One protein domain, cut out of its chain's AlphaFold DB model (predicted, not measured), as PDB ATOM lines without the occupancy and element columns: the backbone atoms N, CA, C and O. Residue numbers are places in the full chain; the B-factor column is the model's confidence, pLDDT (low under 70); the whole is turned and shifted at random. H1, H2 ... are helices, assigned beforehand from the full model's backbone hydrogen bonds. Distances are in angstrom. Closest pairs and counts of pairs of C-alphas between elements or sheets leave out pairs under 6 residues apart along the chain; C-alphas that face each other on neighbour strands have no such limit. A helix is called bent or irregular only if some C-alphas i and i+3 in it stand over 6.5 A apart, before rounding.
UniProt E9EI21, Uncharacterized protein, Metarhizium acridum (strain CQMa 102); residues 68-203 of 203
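Overview. This is residues 68 to 203 of the 203 residues of an uncharacterized protein of Metarhizium acridum (strain CQMa 102) (UniProt E9EI21). The longest helix, H4, is bent: its first arm crosses the long helix H3, and residues 185 to 203 stick out. H1 packs alongside H3, and H2 packs near H3's first end. The printed part has 136 residues, 108 of them in four named helices, H1 to H4 in chain order, with no named strand; the class is all helix, and the whole is loose, with a radius of gyration of the C-alphas of 19.7 A and spans of 57 by 54 by 22 A.

Arrangement. H4, residues 157 to 202, by its hydrogen bonds one helix, is bent, C-alphas 184 and 187 being 6.9 A apart; H4a ends at 184, H4b begins at 187. H4a and H3, residues 119 to 150, form a hairpin, closest C-alphas Val 132 and Met 176, 5.1 A. H1, residues 73 to 91, touches H3 at a shallow tilt of 8 degrees, opposite ways, closest C-alphas Thr 75 and Gly 145, 4.4 A. H2, residues 93 to 103, only just irregular with C-alphas 96 and 99 at 6.7 A, touches residues 119 to 130 of H3 alone, closest C-alphas Pro 94 and Ala 126, 4.7 A. Every O i to N i+4 pair is within hydrogen-bond range in H1 and H4b; H2 has 3 of 7, with 4 of 8 to i+3, H3 22 of 28 and H4a 18 of 24.

Along the chain. H3 spans 46.0 A and H4a 38.2 A. C-alpha 73 is at (20.859, -45.728, -9.639), C-alpha 202 at (34.169, -34.952, 34.680).

Size, cuts and confidence. The link H2 to H3 is long. The printed part has no cut; pLDDT is under 70 for 28 residues, among them 101 to 117.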
ATOM      1  N   ARG A  68       6.535 -49.210  -6.194       69.25
ATOM      2  CA  ARG A  68       6.346 -50.674  -6.269       69.25
ATOM      3  C   ARG A  68       7.624 -51.430  -6.655       69.25
ATOM      4  O   ARG A  68       7.569 -52.635  -6.878       69.25
ATOM      5  N   ALA A  69       8.753 -50.733  -6.803       77.56
ATOM      6  CA  ALA A  69       9.989 -51.308  -7.326       77.56
ATOM      7  C   ALA A  69      11.246 -50.604  -6.775       77.56
ATOM      8  O   ALA A  69      11.190 -49.404  -6.492       77.56
ATOM      9  N   PRO A  70      12.403 -51.294  -6.704       81.44
ATOM     10  CA  PRO A  70      13.659 -50.724  -6.209       81.44
ATOM     11  C   PRO A  70      14.096 -49.494  -7.001       81.44
ATOM     12  O   PRO A  70      13.980 -49.485  -8.231       81.44
ATOM     13  N   ALA A  71      14.578 -48.456  -6.320       83.94
ATOM     14  CA  ALA A  71      14.981 -47.206  -6.949       83.94
ATOM     15  C   ALA A  71      16.154 -47.386  -7.928       83.94
ATOM     16  O   ALA A  71      17.129 -48.062  -7.600       83.94
ATOM     17  N   PRO A  72      16.085 -46.782  -9.130       86.81
ATOM     18  CA  PRO A  72      17.177 -46.864 -10.088       86.81
ATOM     19  C   PRO A  72      18.404 -46.075  -9.592       86.81
ATOM     20  O   PRO A  72      18.239 -45.071  -8.891       86.81
ATOM     21  N   PRO A  73      19.630 -46.438 -10.017       87.06
ATOM     22  CA  PRO A  73      20.859 -45.728  -9.639       87.06
ATOM     23  C   PRO A  73      20.808 -44.219  -9.907       87.06
ATOM     24  O   PRO A  73      21.320 -43.425  -9.123       87.06
ATOM     25  N   LEU A  74      20.121 -43.807 -10.977       88.94
ATOM     26  CA  LEU A  74      19.945 -42.398 -11.327       88.94
ATOM     27  C   LEU A  74      19.182 -41.603 -10.252       88.94
ATOM     28  O   LEU A  74      19.503 -40.442 -10.016       88.94
ATOM     29  N   THR A  75      18.211 -42.214  -9.564       88.88
ATOM     30  CA  THR A  75      17.516 -41.564  -8.442       88.88
ATOM     31  C   THR A  75      18.503 -41.259  -7.317       88.88
ATOM     32  O   THR A  75      18.541 -40.129  -6.838       88.88
ATOM     33  N   TYR A  76      19.347 -42.223  -6.943       89.31
ATOM     34  CA  TYR A  76      20.375 -42.021  -5.919       89.31
ATOM     35  C   TYR A  76      21.405 -40.963  -6.331       89.31
ATOM     36  O   TYR A  76      21.779 -40.126  -5.510       89.31
ATOM     37  N   ALA A  77      21.806 -40.936  -7.606       91.69
ATOM     38  CA  ALA A  77      22.715 -39.918  -8.133       91.69
ATOM     39  C   ALA A  77      22.120 -38.501  -8.032       91.69
ATOM     40  O   ALA A  77      22.800 -37.578  -7.588       91.69
ATOM     41  N   LEU A  78      20.840 -38.326  -8.374       91.62
ATOM     42  CA  LEU A  78      20.153 -37.033  -8.271       91.62
ATOM     43  C   LEU A  78      19.974 -36.587  -6.812       91.62
ATOM     44  O   LEU A  78      20.202 -35.421  -6.496       91.62
ATOM     45  N   LEU A  79      19.626 -37.504  -5.907       91.06
ATOM     46  CA  LEU A  79      19.533 -37.204  -4.472       91.06
ATOM     47  C   LEU A  79      20.897 -36.824  -3.879       91.06
ATOM     48  O   LEU A  79      20.997 -35.871  -3.112       91.06
ATOM     49  N   THR A  80      21.961 -37.495  -4.315       91.56
ATOM     50  CA  THR A  80      23.334 -37.148  -3.929       91.56
ATOM     51  C   THR A  80      23.723 -35.768  -4.461       91.56
ATOM     52  O   THR A  80      24.206 -34.929  -3.706       91.56
ATOM     53  N   ALA A  81      23.457 -35.480  -5.741       92.00
ATOM     54  CA  ALA A  81      23.740 -34.175  -6.344       92.00
ATOM     55  C   ALA A  81      23.008 -33.037  -5.613       92.00
ATOM     56  O   ALA A  81      23.579 -31.976  -5.355       92.00
ATOM     57  N   ARG A  82      21.756 -33.278  -5.216       93.44
ATOM     58  CA  ARG A  82      20.960 -32.368  -4.386       93.44
ATOM     59  C   ARG A  82      21.651 -32.043  -3.059       93.44
ATOM     60  O   ARG A  82      21.618 -30.885  -2.619       93.44
ATOM     61  N   ASP A  83      22.228 -33.045  -2.402       90.81
ATOM     62  CA  ASP A  83      22.905 -32.867  -1.116       90.81
ATOM     63  C   ASP A  83      24.241 -32.140  -1.290       90.81
ATOM     64  O   ASP A  83      24.524 -31.225  -0.523       90.81
ATOM     65  N   VAL A  84      24.991 -32.436  -2.355       90.00
ATOM     66  CA  VAL A  84      26.225 -31.710  -2.709       90.00
ATOM     67  C   VAL A  84      25.956 -30.219  -2.933       90.00
ATOM     68  O   VAL A  84      26.684 -29.384  -2.401       90.00
ATOM     69  N   VAL A  85      24.884 -29.860  -3.649       90.06
ATOM     70  CA  VAL A  85      24.485 -28.448  -3.831       90.06
ATOM     71  C   VAL A  85      24.195 -27.780  -2.487       90.06
ATOM     72  O   VAL A  85      24.590 -26.639  -2.254       90.06
ATOM     73  N   THR A  86      23.511 -28.492  -1.591       89.44
ATOM     74  CA  THR A  86      23.159 -27.962  -0.269       89.44
ATOM     75  C   THR A  86      24.409 -27.784   0.595       89.44
ATOM     76  O   THR A  86      24.559 -26.747   1.230       89.44
ATOM     77  N   LEU A  87      25.339 -28.743   0.562       87.94
ATOM     78  CA  LEU A  87      26.618 -28.669   1.266       87.94
ATOM     79  C   LEU A  87      27.475 -27.508   0.759       87.94
ATOM     80  O   LEU A  87      27.959 -26.716   1.559       87.94
ATOM     81  N   PHE A  88      27.628 -27.368  -0.560       86.25
ATOM     82  CA  PHE A  88      28.359 -26.249  -1.154       86.25
ATOM     83  C   PHE A  88      27.770 -24.907  -0.701       86.25
ATOM     84  O   PHE A  88      28.493 -23.994  -0.297       86.25
ATOM     85  N   ALA A  89      26.441 -24.808  -0.679       87.06
ATOM     86  CA  ALA A  89      25.769 -23.615  -0.201       87.06
ATOM     87  C   ALA A  89      25.924 -23.371   1.303       87.06
ATOM     88  O   ALA A  89      25.989 -22.225   1.720       87.06
ATOM     89  N   SER A  90      25.996 -24.410   2.131       84.38
ATOM     90  CA  SER A  90      26.190 -24.251   3.576       84.38
ATOM     91  C   SER A  90      27.642 -23.981   3.964       84.38
ATOM     92  O   SER A  90      27.886 -23.279   4.941       84.38
ATOM     93  N   CYS A  91      28.603 -24.546   3.238       82.44
ATOM     94  CA  CYS A  91      30.006 -24.561   3.649       82.44
ATOM     95  C   CYS A  91      30.867 -23.548   2.895       82.44
ATOM     96  O   CYS A  91      31.829 -23.038   3.463       82.44
ATOM     97  N   THR A  92      30.537 -23.242   1.639       83.88
ATOM     98  CA  THR A  92      31.378 -22.405   0.770       83.88
ATOM     99  C   THR A  92      30.753 -21.041   0.504       83.88
ATOM    100  O   THR A  92      31.437 -20.027   0.573       83.88
ATOM    101  N   LEU A  93      29.446 -20.981   0.243       83.12
ATOM    102  CA  LEU A  93      28.794 -19.706  -0.065       83.12
ATOM    103  C   LEU A  93      28.790 -18.676   1.080       83.12
ATOM    104  O   LEU A  93      28.892 -17.492   0.764       83.12
ATOM    105  N   PRO A  94      28.706 -19.025   2.382       82.38
ATOM    106  CA  PRO A  94      28.633 -18.000   3.420       82.38
ATOM    107  C   PRO A  94      29.882 -17.122   3.488       82.38
ATOM    108  O   PRO A  94      29.758 -15.920   3.694       82.38
ATOM    109  N   THR A  95      31.068 -17.694   3.264       79.62
ATOM    110  CA  THR A  95      32.330 -16.938   3.244       79.62
ATOM    111  C   THR A  95      32.470 -16.076   1.991       79.62
ATOM    112  O   THR A  95      33.108 -15.031   2.050       79.62
ATOM    113  N   MET A  96      31.839 -16.470   0.880       82.06
ATOM    114  CA  MET A  96      31.801 -15.680  -0.355       82.06
ATOM    115  C   MET A  96      30.793 -14.525  -0.284       82.06
ATOM    116  O   MET A  96      31.056 -13.448  -0.805       82.06
ATOM    117  N   ILE A  97      29.642 -14.734   0.362       78.69
ATOM    118  CA  ILE A  97      28.537 -13.760   0.392       78.69
ATOM    119  C   ILE A  97      28.694 -12.747   1.536       78.69
ATOM    120  O   ILE A  97      28.307 -11.591   1.380       78.69
ATOM    121  N   ALA A  98      29.255 -13.149   2.683       77.81
ATOM    122  CA  ALA A  98      29.438 -12.268   3.840       77.81
ATOM    123  C   ALA A  98      30.161 -10.930   3.541       77.81
ATOM    124  O   ALA A  98      29.679  -9.907   4.039       77.81
ATOM    125  N   PRO A  99      31.257 -10.880   2.748       75.81
ATOM    126  CA  PRO A  99      31.912  -9.614   2.405       75.81
ATOM    127  C   PRO A  99      31.081  -8.758   1.439       75.81
ATOM    128  O   PRO A  99      30.963  -7.552   1.643       75.81
ATOM    129  N   GLU A 100      30.427  -9.367   0.448       76.38
ATOM    130  CA  GLU A 100      29.559  -8.661  -0.510       76.38
ATOM    131  C   GLU A 100      28.342  -8.024   0.177       76.38
ATOM    132  O   GLU A 100      27.869  -6.954  -0.209       76.38
ATOM    133  N   LEU A 101      27.867  -8.634   1.266       67.69
ATOM    134  CA  LEU A 101      26.779  -8.099   2.082       67.69
ATOM    135  C   LEU A 101      27.149  -6.789   2.798       67.69
ATOM    136  O   LEU A 101      26.253  -6.031   3.164       67.69
ATOM    137  N   ALA A 102      28.442  -6.509   2.997       63.81
ATOM    138  CA  ALA A 102      28.909  -5.231   3.539       63.81
ATOM    139  C   ALA A 102      28.841  -4.095   2.502       63.81
ATOM    140  O   ALA A 102      28.715  -2.931   2.876       63.81
ATOM    141  N   VAL A 103      28.908  -4.435   1.208       63.16
ATOM    142  CA  VAL A 103      28.845  -3.491   0.077       63.16
ATOM    143  C   VAL A 103      27.411  -3.332  -0.434       63.16
ATOM    144  O   VAL A 103      27.052  -2.268  -0.941       63.16
ATOM    145  N   PHE A 104      26.565  -4.357  -0.262       58.22
ATOM    146  CA  PHE A 104      25.148  -4.354  -0.634       58.22
ATOM    147  C   PHE A 104      24.300  -3.477   0.309       58.22
ATOM    148  O   PHE A 104      23.381  -3.922   0.996       58.22
ATOM    149  N   SER A 105      24.599  -2.181   0.305       52.00
ATOM    150  CA  SER A 105      23.833  -1.114   0.933       52.00
ATOM    151  C   SER A 105      22.801  -0.556  -0.030       52.00
ATOM    152  O   SER A 105      22.907   0.575  -0.502       52.00
ATOM    153  N   SER A 106      21.791  -1.353  -0.365       50.31
ATOM    154  CA  SER A 106      20.653  -0.823  -1.114       50.31
ATOM    155  C   SER A 106      19.746   0.003  -0.195       50.31
ATOM    156  O   SER A 106      19.496  -0.349   0.960       50.31
ATOM    157  N   SER A 107      19.206   1.100  -0.725       47.53
ATOM    158  CA  SER A 107      18.319   2.069  -0.056       47.53
ATOM    159  C   SER A 107      17.039   1.455   0.542       47.53
ATOM    160  O   SER A 107      16.351   2.102   1.327       47.53
ATOM    161  N   ALA A 108      16.721   0.197   0.217       52.69
ATOM    162  CA  ALA A 108      15.626  -0.574   0.811       52.69
ATOM    163  C   ALA A 108      15.942  -1.104   2.230       52.69
ATOM    164  O   ALA A 108      15.025  -1.446   2.975       52.69
ATOM    165  N   ILE A 109      17.223  -1.164   2.622       53.91
ATOM    166  CA  ILE A 109      17.709  -1.807   3.861       53.91
ATOM    167  C   ILE A 109      18.111  -0.768   4.930       53.91
ATOM    168  O   ILE A 109      18.525  -1.140   6.022       53.91
ATOM    169  N   SER A 110      17.919   0.540   4.714       51.94
ATOM    170  CA  SER A 110      18.370   1.587   5.659       51.94
ATOM    171  C   SER A 110      17.884   1.419   7.112       51.94
ATOM    172  O   SER A 110      18.574   1.851   8.028       51.94
ATOM    173  N   ARG A 111      16.747   0.745   7.364       52.41
ATOM    174  CA  ARG A 111      16.274   0.417   8.730       52.41
ATOM    175  C   ARG A 111      16.877  -0.857   9.332       52.41
ATOM    176  O   ARG A 111      16.888  -0.993  10.550       52.41
ATOM    177  N   ALA A 112      17.352  -1.781   8.503       54.34
ATOM    178  CA  ALA A 112      18.012  -3.019   8.922       54.34
ATOM    179  C   ALA A 112      19.547  -2.900   8.895       54.34
ATOM    180  O   ALA A 112      20.243  -3.789   9.372       54.34
ATOM    181  N   TYR A 113      20.081  -1.785   8.395       53.69
ATOM    182  CA  TYR A 113      21.513  -1.507   8.343       53.69
ATOM    183  C   TYR A 113      22.185  -1.595   9.722       53.69
ATOM    184  O   TYR A 113      23.270  -2.151   9.846       53.69
ATOM    185  N   THR A 114      21.487  -1.161  10.778       55.97
ATOM    186  CA  THR A 114      21.939  -1.292  12.174       55.97
ATOM    187  C   THR A 114      22.061  -2.747  12.636       55.97
ATOM    188  O   THR A 114      22.919  -3.052  13.464       55.97
ATOM    189  N   TRP A 115      21.272  -3.667  12.069       53.47
ATOM    190  CA  TRP A 115      21.324  -5.100  12.376       53.47
ATOM    191  C   TRP A 115      22.484  -5.813  11.664       53.47
ATOM    192  O   TRP A 115      23.006  -6.789  12.191       53.47
ATOM    193  N   PHE A 116      22.944  -5.307  10.513       61.97
ATOM    194  CA  PHE A 116      24.049  -5.889   9.728       61.97
ATOM    195  C   PHE A 116      25.404  -5.188   9.920       61.97
ATOM    196  O   PHE A 116      26.368  -5.476   9.205       61.97
ATOM    197  N   SER A 117      25.499  -4.302  10.912       63.41
ATOM    198  CA  SER A 117      26.710  -3.535  11.234       63.41
ATOM    199  C   SER A 117      27.906  -4.434  11.579       63.41
ATOM    200  O   SER A 117      29.034  -4.152  11.175       63.41
ATOM    201  N   SER A 118      27.660  -5.541  12.289       73.44
ATOM    202  CA  SER A 118      28.696  -6.493  12.709       73.44
ATOM    203  C   SER A 118      29.002  -7.528  11.625       73.44
ATOM    204  O   SER A 118      28.097  -8.081  10.996       73.44
ATOM    205  N   GLU A 119      30.290  -7.824  11.442       74.81
ATOM    206  CA  GLU A 119      30.777  -8.909  10.581       74.81
ATOM    207  C   GLU A 119      30.208 -10.269  10.992       74.81
ATOM    208  O   GLU A 119      29.815 -11.070  10.141       74.81
ATOM    209  N   GLU A 120      30.060 -10.484  12.295       76.19
ATOM    210  CA  GLU A 120      29.504 -11.711  12.845       76.19
ATOM    211  C   GLU A 120      28.037 -11.892  12.437       76.19
ATOM    212  O   GLU A 120      27.650 -12.966  11.972       76.19
ATOM    213  N   THR A 121      27.225 -10.830  12.496       73.12
ATOM    214  CA  THR A 121      25.813 -10.900  12.090       73.12
ATOM    215  C   THR A 121      25.661 -11.139  10.590       73.12
ATOM    216  O   THR A 121      24.790 -11.909  10.178       73.12
ATOM    217  N   ARG A 122      26.528 -10.542   9.758       74.19
ATOM    218  CA  ARG A 122      26.544 -10.801   8.306       74.19
ATOM    219  C   ARG A 122      26.878 -12.257   8.002       74.19
ATOM    220  O   ARG A 122      26.207 -12.875   7.175       74.19
ATOM    221  N   LEU A 123      27.864 -12.824   8.697       79.25
ATOM    222  CA  LEU A 123      28.251 -14.221   8.525       79.25
ATOM    223  C   LEU A 123      27.149 -15.184   8.989       79.25
ATOM    224  O   LEU A 123      26.846 -16.148   8.288       79.25
ATOM    225  N   GLN A 124      26.517 -14.921  10.136       77.31
ATOM    226  CA  GLN A 124      25.391 -15.727  10.625       77.31
ATOM    227  C   GLN A 124      24.202 -15.676   9.666       77.31
ATOM    228  O   GLN A 124      23.616 -16.707   9.331       77.31
ATOM    229  N   PHE A 125      23.888 -14.493   9.144       80.88
ATOM    230  CA  PHE A 125      22.853 -14.349   8.131       80.88
ATOM    231  C   PHE A 125      23.191 -15.119   6.852       80.88
ATOM    232  O   PHE A 125      22.353 -15.869   6.351       80.88
ATOM    233  N   ALA A 126      24.426 -15.009   6.357       83.81
ATOM    234  CA  ALA A 126      24.876 -15.739   5.176       83.81
ATOM    235  C   ALA A 126      24.795 -17.265   5.377       83.81
ATOM    236  O   ALA A 126      24.363 -17.979   4.470       83.81
ATOM    237  N   ARG A 127      25.114 -17.768   6.579       82.75
ATOM    238  CA  ARG A 127      24.990 -19.192   6.948       82.75
ATOM    239  C   ARG A 127      23.556 -19.715   6.902       82.75
ATOM    240  O   ARG A 127      23.364 -20.894   6.617       82.75
ATOM    241  N   VAL A 128      22.559 -18.866   7.150       83.06
ATOM    242  CA  VAL A 128      21.136 -19.236   7.067       83.06
ATOM    243  C   VAL A 128      20.597 -19.044   5.651       83.06
ATOM    244  O   VAL A 128      19.932 -19.927   5.110       83.06
ATOM    245  N   VAL A 129      20.887 -17.907   5.016       85.31
ATOM    246  CA  VAL A 129      20.335 -17.567   3.698       85.31
ATOM    247  C   VAL A 129      20.900 -18.446   2.593       85.31
ATOM    248  O   VAL A 129      20.147 -18.844   1.707       85.31
ATOM    249  N   ALA A 130      22.183 -18.796   2.638       87.94
ATOM    250  CA  ALA A 130      22.791 -19.606   1.590       87.94
ATOM    251  C   ALA A 130      22.111 -20.985   1.405       87.94
ATOM    252  O   ALA A 130      21.681 -21.281   0.285       87.94
ATOM    253  N   PRO A 131      21.894 -21.818   2.448       85.94
ATOM    254  CA  PRO A 131      21.160 -23.078   2.293       85.94
ATOM    255  C   PRO A 131      19.670 -22.898   1.964       85.94
ATOM    256  O   PRO A 131      19.080 -23.764   1.306       85.94
ATOM    257  N   VAL A 132      19.055 -21.787   2.387       88.44
ATOM    258  CA  VAL A 132      17.680 -21.425   2.007       88.44
ATOM    259  C   VAL A 132      17.604 -21.151   0.503       88.44
ATOM    260  O   VAL A 132      16.803 -21.774  -0.195       88.44
ATOM    261  N   ALA A 133      18.482 -20.296  -0.023       89.38
ATOM    262  CA  ALA A 133      18.559 -19.971  -1.445       89.38
ATOM    263  C   ALA A 133      18.891 -21.207  -2.294       89.38
ATOM    264  O   ALA A 133      18.295 -21.418  -3.354       89.38
ATOM    265  N   ALA A 134      19.753 -22.094  -1.791       91.44
ATOM    266  CA  ALA A 134      20.078 -23.351  -2.456       91.44
ATOM    267  C   ALA A 134      18.854 -24.240  -2.709       91.44
ATOM    268  O   ALA A 134      18.887 -25.053  -3.633       91.44
ATOM    269  N   GLN A 135      17.745 -24.079  -1.967       91.19
ATOM    270  CA  GLN A 135      16.508 -24.815  -2.250       91.19
ATOM    271  C   GLN A 135      15.916 -24.509  -3.626       91.19
ATOM    272  O   GLN A 135      15.219 -25.372  -4.158       91.19
ATOM    273  N   ILE A 136      16.220 -23.360  -4.235       91.38
ATOM    274  CA  ILE A 136      15.787 -23.040  -5.606       91.38
ATOM    275  C   ILE A 136      16.359 -24.056  -6.606       91.38
ATOM    276  O   ILE A 136      15.670 -24.452  -7.542       91.38
ATOM    277  N   VAL A 137      17.585 -24.531  -6.369       92.25
ATOM    278  CA  VAL A 137      18.290 -25.499  -7.230       92.25
ATOM    279  C   VAL A 137      18.142 -26.932  -6.705       92.25
ATOM    280  O   VAL A 137      17.879 -27.866  -7.455       92.25
ATOM    281  N   SER A 138      18.240 -27.118  -5.391       91.38
ATOM    282  CA  SER A 138      18.163 -28.412  -4.700       91.38
ATOM    283  C   SER A 138      16.774 -29.062  -4.830       91.38
ATOM    284  O   SER A 138      16.662 -30.279  -4.988       91.38
ATOM    285  N   THR A 139      15.695 -28.268  -4.824       92.75
ATOM    286  CA  THR A 139      14.315 -28.780  -4.930       92.75
ATOM    287  C   THR A 139      13.986 -29.405  -6.290       92.75
ATOM    288  O   THR A 139      13.481 -30.529  -6.287       92.75
ATOM    289  N   PRO A 140      14.249 -28.763  -7.447       92.31
ATOM    290  CA  PRO A 140      13.983 -29.397  -8.735       92.31
ATOM    291  C   PRO A 140      14.808 -30.671  -8.936       92.31
ATOM    292  O   PRO A 140      14.272 -31.649  -9.448       92.31
ATOM    293  N   ILE A 141      16.061 -30.717  -8.463       91.94
ATOM    294  CA  ILE A 141      16.885 -31.937  -8.518       91.94
ATOM    295  C   ILE A 141      16.246 -33.063  -7.687       91.94
ATOM    296  O   ILE A 141      16.110 -34.189  -8.167       91.94
ATOM    297  N   HIS A 142      15.795 -32.757  -6.466       91.44
ATOM    298  CA  HIS A 142      15.090 -33.718  -5.614       91.44
ATOM    299  C   HIS A 142      13.826 -34.268  -6.288       91.44
ATOM    300  O   HIS A 142      13.615 -35.481  -6.339       91.44
ATOM    301  N   LEU A 143      12.991 -33.378  -6.830       91.12
ATOM    302  CA  LEU A 143      11.751 -33.756  -7.503       91.12
ATOM    303  C   LEU A 143      12.015 -34.553  -8.783       91.12
ATOM    304  O   LEU A 143      11.258 -35.474  -9.074       91.12
ATOM    305  N   LEU A 144      13.097 -34.260  -9.506       90.12
ATOM    306  CA  LEU A 144      13.527 -35.058 -10.653       90.12
ATOM    307  C   LEU A 144      13.943 -36.475 -10.230       90.12
ATOM    308  O   LEU A 144      13.573 -37.438 -10.897       90.12
ATOM    309  N   GLY A 145      14.649 -36.627  -9.106       87.19
ATOM    310  CA  GLY A 145      15.000 -37.943  -8.558       87.19
ATOM    311  C   GLY A 145      13.770 -38.794  -8.230       87.19
ATOM    312  O   GLY A 145      13.720 -39.977  -8.584       87.19
ATOM    313  N   LEU A 146      12.756 -38.174  -7.616       88.31
ATOM    314  CA  LEU A 146      11.463 -38.810  -7.335       88.31
ATOM    315  C   LEU A 146      10.666 -39.100  -8.612       88.31
ATOM    316  O   LEU A 146       9.988 -40.123  -8.699       88.31
ATOM    317  N   ASP A 147      10.745 -38.222  -9.607       88.69
ATOM    318  CA  ASP A 147      10.074 -38.405 -10.890       88.69
ATOM    319  C   ASP A 147      10.613 -39.612 -11.664       88.69
ATOM    320  O   ASP A 147       9.844 -40.439 -12.156       88.69
ATOM    321  N   VAL A 148      11.940 -39.735 -11.727       87.12
ATOM    322  CA  VAL A 148      12.643 -40.878 -12.325       87.12
ATOM    323  C   VAL A 148      12.277 -42.179 -11.608       87.12
ATOM    324  O   VAL A 148      12.151 -43.220 -12.250       87.12
ATOM    325  N   HIS A 149      12.061 -42.125 -10.291       85.56
ATOM    326  CA  HIS A 149      11.662 -43.294  -9.514       85.56
ATOM    327  C   HIS A 149      10.232 -43.762  -9.836       85.56
ATOM    328  O   HIS A 149      10.021 -44.959 -10.065       85.56
ATOM    329  N   HIS A 150       9.266 -42.834  -9.842       85.06
ATOM    330  CA  HIS A 150       7.836 -43.140  -9.970       85.06
ATOM    331  C   HIS A 150       7.372 -43.329 -11.416       85.06
ATOM    332  O   HIS A 150       6.583 -44.230 -11.693       85.06
ATOM    333  N   ARG A 151       7.840 -42.495 -12.349       81.50
ATOM    334  CA  ARG A 151       7.494 -42.597 -13.773       81.50
ATOM    335  C   ARG A 151       8.635 -43.295 -14.493       81.50
ATOM    336  O   ARG A 151       9.541 -42.627 -14.981       81.50
ATOM    337  N   ARG A 152       8.614 -44.629 -14.548       75.25
ATOM    338  CA  ARG A 152       9.649 -45.423 -15.248       75.25
ATOM    339  C   ARG A 152       9.399 -45.577 -16.747       75.25
ATOM    340  O   ARG A 152      10.317 -45.927 -17.479       75.25
ATOM    341  N   ASP A 153       8.190 -45.263 -17.201       73.44
ATOM    342  CA  ASP A 153       7.802 -45.361 -18.607       73.44
ATOM    343  C   ASP A 153       8.446 -44.270 -19.477       73.44
ATOM    344  O   ASP A 153       9.031 -43.295 -18.983       73.44
ATOM    345  N   ARG A 154       8.324 -44.426 -20.804       66.31
ATOM    346  CA  ARG A 154       8.864 -43.511 -21.826       66.31
ATOM    347  C   ARG A 154       8.144 -42.155 -21.826       66.31
ATOM    348  O   ARG A 154       7.393 -41.822 -22.736       66.31
ATOM    349  N   VAL A 155       8.397 -41.351 -20.801       80.94
ATOM    350  CA  VAL A 155       8.007 -39.940 -20.726       80.94
ATOM    351  C   VAL A 155       9.148 -39.095 -21.285       80.94
ATOM    352  O   VAL A 155      10.291 -39.230 -20.844       80.94
ATOM    353  N   SER A 156       8.833 -38.206 -22.231       85.12
ATOM    354  CA  SER A 156       9.795 -37.247 -22.790       85.12
ATOM    355  C   SER A 156      10.459 -36.410 -21.691       85.12
ATOM    356  O   SER A 156       9.795 -35.958 -20.753       85.12
ATOM    357  N   ALA A 157      11.762 -36.149 -21.831       84.00
ATOM    358  CA  ALA A 157      12.532 -35.335 -20.889       84.00
ATOM    359  C   ALA A 157      11.912 -33.940 -20.674       84.00
ATOM    360  O   ALA A 157      11.876 -33.447 -19.546       84.00
ATOM    361  N   ALA A 158      11.334 -33.342 -21.721       85.06
ATOM    362  CA  ALA A 158      10.665 -32.045 -21.634       85.06
ATOM    363  C   ALA A 158       9.407 -32.091 -20.745       85.06
ATOM    364  O   ALA A 158       9.176 -31.194 -19.932       85.06
ATOM    365  N   ALA A 159       8.616 -33.163 -20.845       86.69
ATOM    366  CA  ALA A 159       7.421 -33.350 -20.023       86.69
ATOM    367  C   ALA A 159       7.779 -33.583 -18.544       86.69
ATOM    368  O   ALA A 159       7.095 -33.072 -17.650       86.69
ATOM    369  N   ARG A 160       8.885 -34.293 -18.284       88.38
ATOM    370  CA  ARG A 160       9.434 -34.454 -16.929       88.38
ATOM    371  C   ARG A 160       9.867 -33.117 -16.346       88.38
ATOM    372  O   ARG A 160       9.428 -32.767 -15.254       88.38
ATOM    373  N   LEU A 161      10.650 -32.337 -17.093       87.50
ATOM    374  CA  LEU A 161      11.160 -31.050 -16.625       87.50
ATOM    375  C   LEU A 161      10.031 -30.050 -16.340       87.50
ATOM    376  O   LEU A 161      10.046 -29.397 -15.300       87.50
ATOM    377  N   ASN A 162       9.017 -29.978 -17.206       90.38
ATOM    378  CA  ASN A 162       7.852 -29.116 -16.988       90.38
ATOM    379  C   ASN A 162       7.098 -29.507 -15.703       90.38
ATOM    380  O   ASN A 162       6.797 -28.667 -14.853       90.38
ATOM    381  N   SER A 163       6.872 -30.809 -15.509       89.31
ATOM    382  CA  SER A 163       6.238 -31.330 -14.300       89.31
ATOM    383  C   SER A 163       7.055 -31.024 -13.040       89.31
ATOM    384  O   SER A 163       6.502 -30.521 -12.062       89.31
ATOM    385  N   VAL A 164       8.368 -31.263 -13.068       92.44
ATOM    386  CA  VAL A 164       9.287 -30.936 -11.966       92.44
ATOM    387  C   VAL A 164       9.244 -29.445 -11.656       92.44
ATOM    388  O   VAL A 164       9.107 -29.068 -10.494       92.44
ATOM    389  N   TRP A 165       9.299 -28.591 -12.675       90.50
ATOM    390  CA  TRP A 165       9.277 -27.141 -12.516       90.50
ATOM    391  C   TRP A 165       7.979 -26.644 -11.873       90.50
ATOM    392  O   TRP A 165       8.012 -25.862 -10.920       90.50
ATOM    393  N   ARG A 166       6.830 -27.156 -12.329       90.88
ATOM    394  CA  ARG A 166       5.518 -26.834 -11.754       90.88
ATOM    395  C   ARG A 166       5.445 -27.190 -10.267       90.88
ATOM    396  O   ARG A 166       5.011 -26.359  -9.475       90.88
ATOM    397  N   HIS A 167       5.886 -28.387  -9.881       91.81
ATOM    398  CA  HIS A 167       5.882 -28.801  -8.472       91.81
ATOM    399  C   HIS A 167       6.948 -28.062  -7.647       91.81
ATOM    400  O   HIS A 167       6.701 -27.724  -6.491       91.81
ATOM    401  N   SER A 168       8.097 -27.728  -8.243       90.12
ATOM    402  CA  SER A 168       9.184 -27.000  -7.570       90.12
ATOM    403  C   SER A 168       8.729 -25.641  -7.051       90.12
ATOM    404  O   SER A 168       9.107 -25.262  -5.948       90.12
ATOM    405  N   ARG A 169       7.866 -24.938  -7.795       90.19
ATOM    406  CA  ARG A 169       7.314 -23.635  -7.384       90.19
ATOM    407  C   ARG A 169       6.505 -23.699  -6.085       90.19
ATOM    408  O   ARG A 169       6.467 -22.718  -5.355       90.19
ATOM    409  N   VAL A 170       5.893 -24.845  -5.788       91.12
ATOM    410  CA  VAL A 170       5.121 -25.063  -4.554       91.12
ATOM    411  C   VAL A 170       6.001 -25.668  -3.460       91.12
ATOM    412  O   VAL A 170       5.946 -25.253  -2.306       91.12
ATOM    413  N   CYS A 171       6.848 -26.640  -3.808       90.12
ATOM    414  CA  CYS A 171       7.674 -27.351  -2.835       90.12
ATOM    415  C   CYS A 171       8.860 -26.523  -2.320       90.12
ATOM    416  O   CYS A 171       9.227 -26.673  -1.155       90.12
ATOM    417  N   ALA A 172       9.479 -25.677  -3.149       90.50
ATOM    418  CA  ALA A 172      10.686 -24.948  -2.760       90.50
ATOM    419  C   ALA A 172      10.435 -23.967  -1.596       90.50
ATOM    420  O   ALA A 172      11.175 -24.057  -0.617       90.50
ATOM    421  N   PRO A 173       9.373 -23.130  -1.595       90.25
ATOM    422  CA  PRO A 173       9.068 -22.255  -0.457       90.25
ATOM    423  C   PRO A 173       8.824 -23.021   0.850       90.25
ATOM    424  O   PRO A 173       9.337 -22.644   1.900       90.25
ATOM    425  N   LEU A 174       8.108 -24.148   0.793       89.44
ATOM    426  CA  LEU A 174       7.865 -24.991   1.971       89.44
ATOM    427  C   LEU A 174       9.170 -25.575   2.532       89.44
ATOM    428  O   LEU A 174       9.365 -25.643   3.747       89.44
ATOM    429  N   ARG A 175      10.087 -25.974   1.646       89.44
ATOM    430  CA  ARG A 175      11.411 -26.478   2.032       89.44
ATOM    431  C   ARG A 175      12.293 -25.374   2.612       89.44
ATOM    432  O   ARG A 175      13.010 -25.643   3.568       89.44
ATOM    433  N   MET A 176      12.206 -24.154   2.088       89.06
ATOM    434  CA  MET A 176      12.904 -22.978   2.621       89.06
ATOM    435  C   MET A 176      12.452 -22.644   4.044       89.06
ATOM    436  O   MET A 176      13.290 -22.532   4.935       89.06
ATOM    437  N   ILE A 177      11.137 -22.562   4.282       85.94
ATOM    438  CA  ILE A 177      10.572 -22.253   5.608       85.94
ATOM    439  C   ILE A 177      11.050 -23.268   6.656       85.94
ATOM    440  O   ILE A 177      11.412 -22.894   7.769       85.94
ATOM    441  N   ARG A 178      11.121 -24.554   6.290       82.62
ATOM    442  CA  ARG A 178      11.576 -25.626   7.188       82.62
ATOM    443  C   ARG A 178      13.063 -25.536   7.568       82.62
ATOM    444  O   ARG A 178      13.453 -26.104   8.586       82.62
ATOM    445  N   ILE A 179      13.901 -24.877   6.771       79.69
ATOM    446  CA  ILE A 179      15.350 -24.783   7.018       79.69
ATOM    447  C   ILE A 179      15.663 -23.781   8.133       79.69
ATOM    448  O   ILE A 179      16.600 -23.995   8.898       79.69
ATOM    449  N   ILE A 180      14.849 -22.734   8.276       75.25
ATOM    450  CA  ILE A 180      15.102 -21.635   9.216       75.25
ATOM    451  C   ILE A 180      15.224 -22.130  10.673       75.25
ATOM    452  O   ILE A 180      16.231 -21.813  11.309       75.25
ATOM    453  N   PRO A 181      14.309 -22.965  11.212       72.00
ATOM    454  CA  PRO A 181      14.451 -23.480  12.576       72.00
ATOM    455  C   PRO A 181      15.700 -24.345  12.774       72.00
ATOM    456  O   PRO A 181      16.306 -24.315  13.842       72.00
ATOM    457  N   ALA A 182      16.100 -25.110  11.753       67.56
ATOM    458  CA  ALA A 182      17.231 -26.029  11.847       67.56
ATOM    459  C   ALA A 182      18.570 -25.284  11.961       67.56
ATOM    460  O   ALA A 182      19.390 -25.637  12.806       67.56
ATOM    461  N   PHE A 183      18.766 -24.237  11.153       64.50
ATOM    462  CA  PHE A 183      19.989 -23.427  11.178       64.50
ATOM    463  C   PHE A 183      19.990 -22.356  12.280       64.50
ATOM    464  O   PHE A 183      21.056 -21.858  12.619       64.50
ATOM    465  N   GLY A 184      18.830 -22.025  12.861       64.69
ATOM    466  CA  GLY A 184      18.738 -21.139  14.024       64.69
ATOM    467  C   GLY A 184      18.919 -21.863  15.365       64.69
ATOM    468  O   GLY A 184      19.789 -21.506  16.148       64.69
ATOM    469  N   ILE A 185      18.102 -22.887  15.637       64.94
ATOM    470  CA  ILE A 185      17.974 -23.498  16.978       64.94
ATOM    471  C   ILE A 185      18.862 -24.743  17.131       64.94
ATOM    472  O   ILE A 185      19.383 -25.013  18.213       64.94
ATOM    473  N   GLY A 186      19.056 -25.511  16.054       66.38
ATOM    474  CA  GLY A 186      19.705 -26.825  16.123       66.38
ATOM    475  C   GLY A 186      21.168 -26.787  16.574       66.38
ATOM    476  O   GLY A 186      21.610 -27.691  17.280       66.38
ATOM    477  N   GLY A 187      21.905 -25.735  16.205       67.38
ATOM    478  CA  GLY A 187      23.299 -25.557  16.619       67.38
ATOM    479  C   GLY A 187      23.442 -25.304  18.121       67.38
ATOM    480  O   GLY A 187      24.267 -25.944  18.766       67.38
ATOM    481  N   ALA A 188      22.599 -24.430  18.683       69.94
ATOM    482  CA  ALA A 188      22.588 -24.138  20.117       69.94
ATOM    483  C   ALA A 188      22.260 -25.396  20.937       69.94
ATOM    484  O   ALA A 188      23.028 -25.783  21.812       69.94
ATOM    485  N   ALA A 189      21.198 -26.113  20.552       73.88
ATOM    486  CA  ALA A 189      20.783 -27.335  21.239       73.88
ATOM    487  C   ALA A 189      21.867 -28.435  21.244       73.88
ATOM    488  O   ALA A 189      21.995 -29.170  22.223       73.88
ATOM    489  N   ASN A 190      22.662 -28.561  20.172       79.31
ATOM    490  CA  ASN A 190      23.774 -29.517  20.134       79.31
ATOM    491  C   ASN A 190      24.904 -29.126  21.099       79.31
ATOM    492  O   ASN A 190      25.434 -29.992  21.797       79.31
ATOM    493  N   THR A 191      25.268 -27.842  21.146       77.62
ATOM    494  CA  THR A 191      26.295 -27.331  22.066       77.62
ATOM    495  C   THR A 191      25.890 -27.559  23.522       77.62
ATOM    496  O   THR A 191      26.693 -28.081  24.296       77.62
ATOM    497  N   ASP A 192      24.633 -27.268  23.864       80.81
ATOM    498  CA  ASP A 192      24.095 -27.456  25.217       80.81
ATOM    499  C   ASP A 192      24.083 -28.937  25.625       80.81
ATOM    500  O   ASP A 192      24.536 -29.301  26.712       80.81
ATOM    501  N   CYS A 193      23.627 -29.819  24.727       80.81
ATOM    502  CA  CYS A 193      23.615 -31.266  24.957       80.81
ATOM    503  C   CYS A 193      25.030 -31.813  25.196       80.81
ATOM    504  O   CYS A 193      25.272 -32.573  26.136       80.81
ATOM    505  N   ARG A 194      25.997 -31.379  24.382       79.62
ATOM    506  CA  ARG A 194      27.401 -31.773  24.530       79.62
ATOM    507  C   ARG A 194      27.993 -31.300  25.857       79.62
ATOM    508  O   ARG A 194      28.673 -32.084  26.515       79.62
ATOM    509  N   ALA A 195      27.728 -30.057  26.260       81.69
ATOM    510  CA  ALA A 195      28.190 -29.520  27.539       81.69
ATOM    511  C   ALA A 195      27.636 -30.327  28.726       81.69
ATOM    512  O   ALA A 195      28.390 -30.690  29.630       81.69
ATOM    513  N   MET A 196      26.350 -30.693  28.679       83.19
ATOM    514  CA  MET A 196      25.723 -31.561  29.681       83.19
ATOM    515  C   MET A 196      26.420 -32.928  29.765       83.19
ATOM    516  O   MET A 196      26.805 -33.352  30.853       83.19
ATOM    517  N   MET A 197      26.644 -33.604  28.632       82.25
ATOM    518  CA  MET A 197      27.301 -34.922  28.618       82.25
ATOM    519  C   MET A 197      28.736 -34.871  29.154       82.25
ATOM    520  O   MET A 197      29.134 -35.766  29.896       82.25
ATOM    521  N   LEU A 198      29.500 -33.829  28.812       83.31
ATOM    522  CA  LEU A 198      30.857 -33.641  29.333       83.31
ATOM    523  C   LEU A 198      30.851 -33.428  30.851       83.31
ATOM    524  O   LEU A 198      31.644 -34.057  31.544       83.31
ATOM    525  N   SER A 199      29.914 -32.628  31.374       81.44
ATOM    526  CA  SER A 199      29.812 -32.370  32.817       81.44
ATOM    527  C   SER A 199      29.546 -33.630  33.652       81.44
ATOM    528  O   SER A 199      30.056 -33.741  34.761       81.44
ATOM    529  N   HIS A 200      28.819 -34.612  33.104       80.50
ATOM    530  CA  HIS A 200      28.570 -35.905  33.753       80.50
ATOM    531  C   HIS A 200      29.766 -36.868  33.727       80.50
ATOM    532  O   HIS A 200      29.758 -37.849  34.462       80.50
ATOM    533  N   LEU A 201      30.756 -36.636  32.863       73.62
ATOM    534  CA  LEU A 201      31.958 -37.473  32.762       73.62
ATOM    535  C   LEU A 201      33.119 -36.933  33.605       73.62
ATOM    536  O   LEU A 201      34.030 -37.689  33.930       73.62
ATOM    537  N   THR A 202      33.111 -35.634  33.917       69.94
ATOM    538  CA  THR A 202      34.169 -34.952  34.680       69.94
ATOM    539  C   THR A 202      33.796 -34.643  36.133       69.94
ATOM    540  O   THR A 202      34.644 -34.124  36.857       69.94
ATOM    541  N   GLY A 203      32.546 -34.896  36.539       49.72
ATOM    542  CA  GLY A 203      32.065 -34.791  37.924       49.72
ATOM    543  C   GLY A 203      31.986 -36.151  38.598       49.72
ATOM    544  O   GLY A 203      32.262 -36.202  39.815       49.72
TER     545      GLY A 203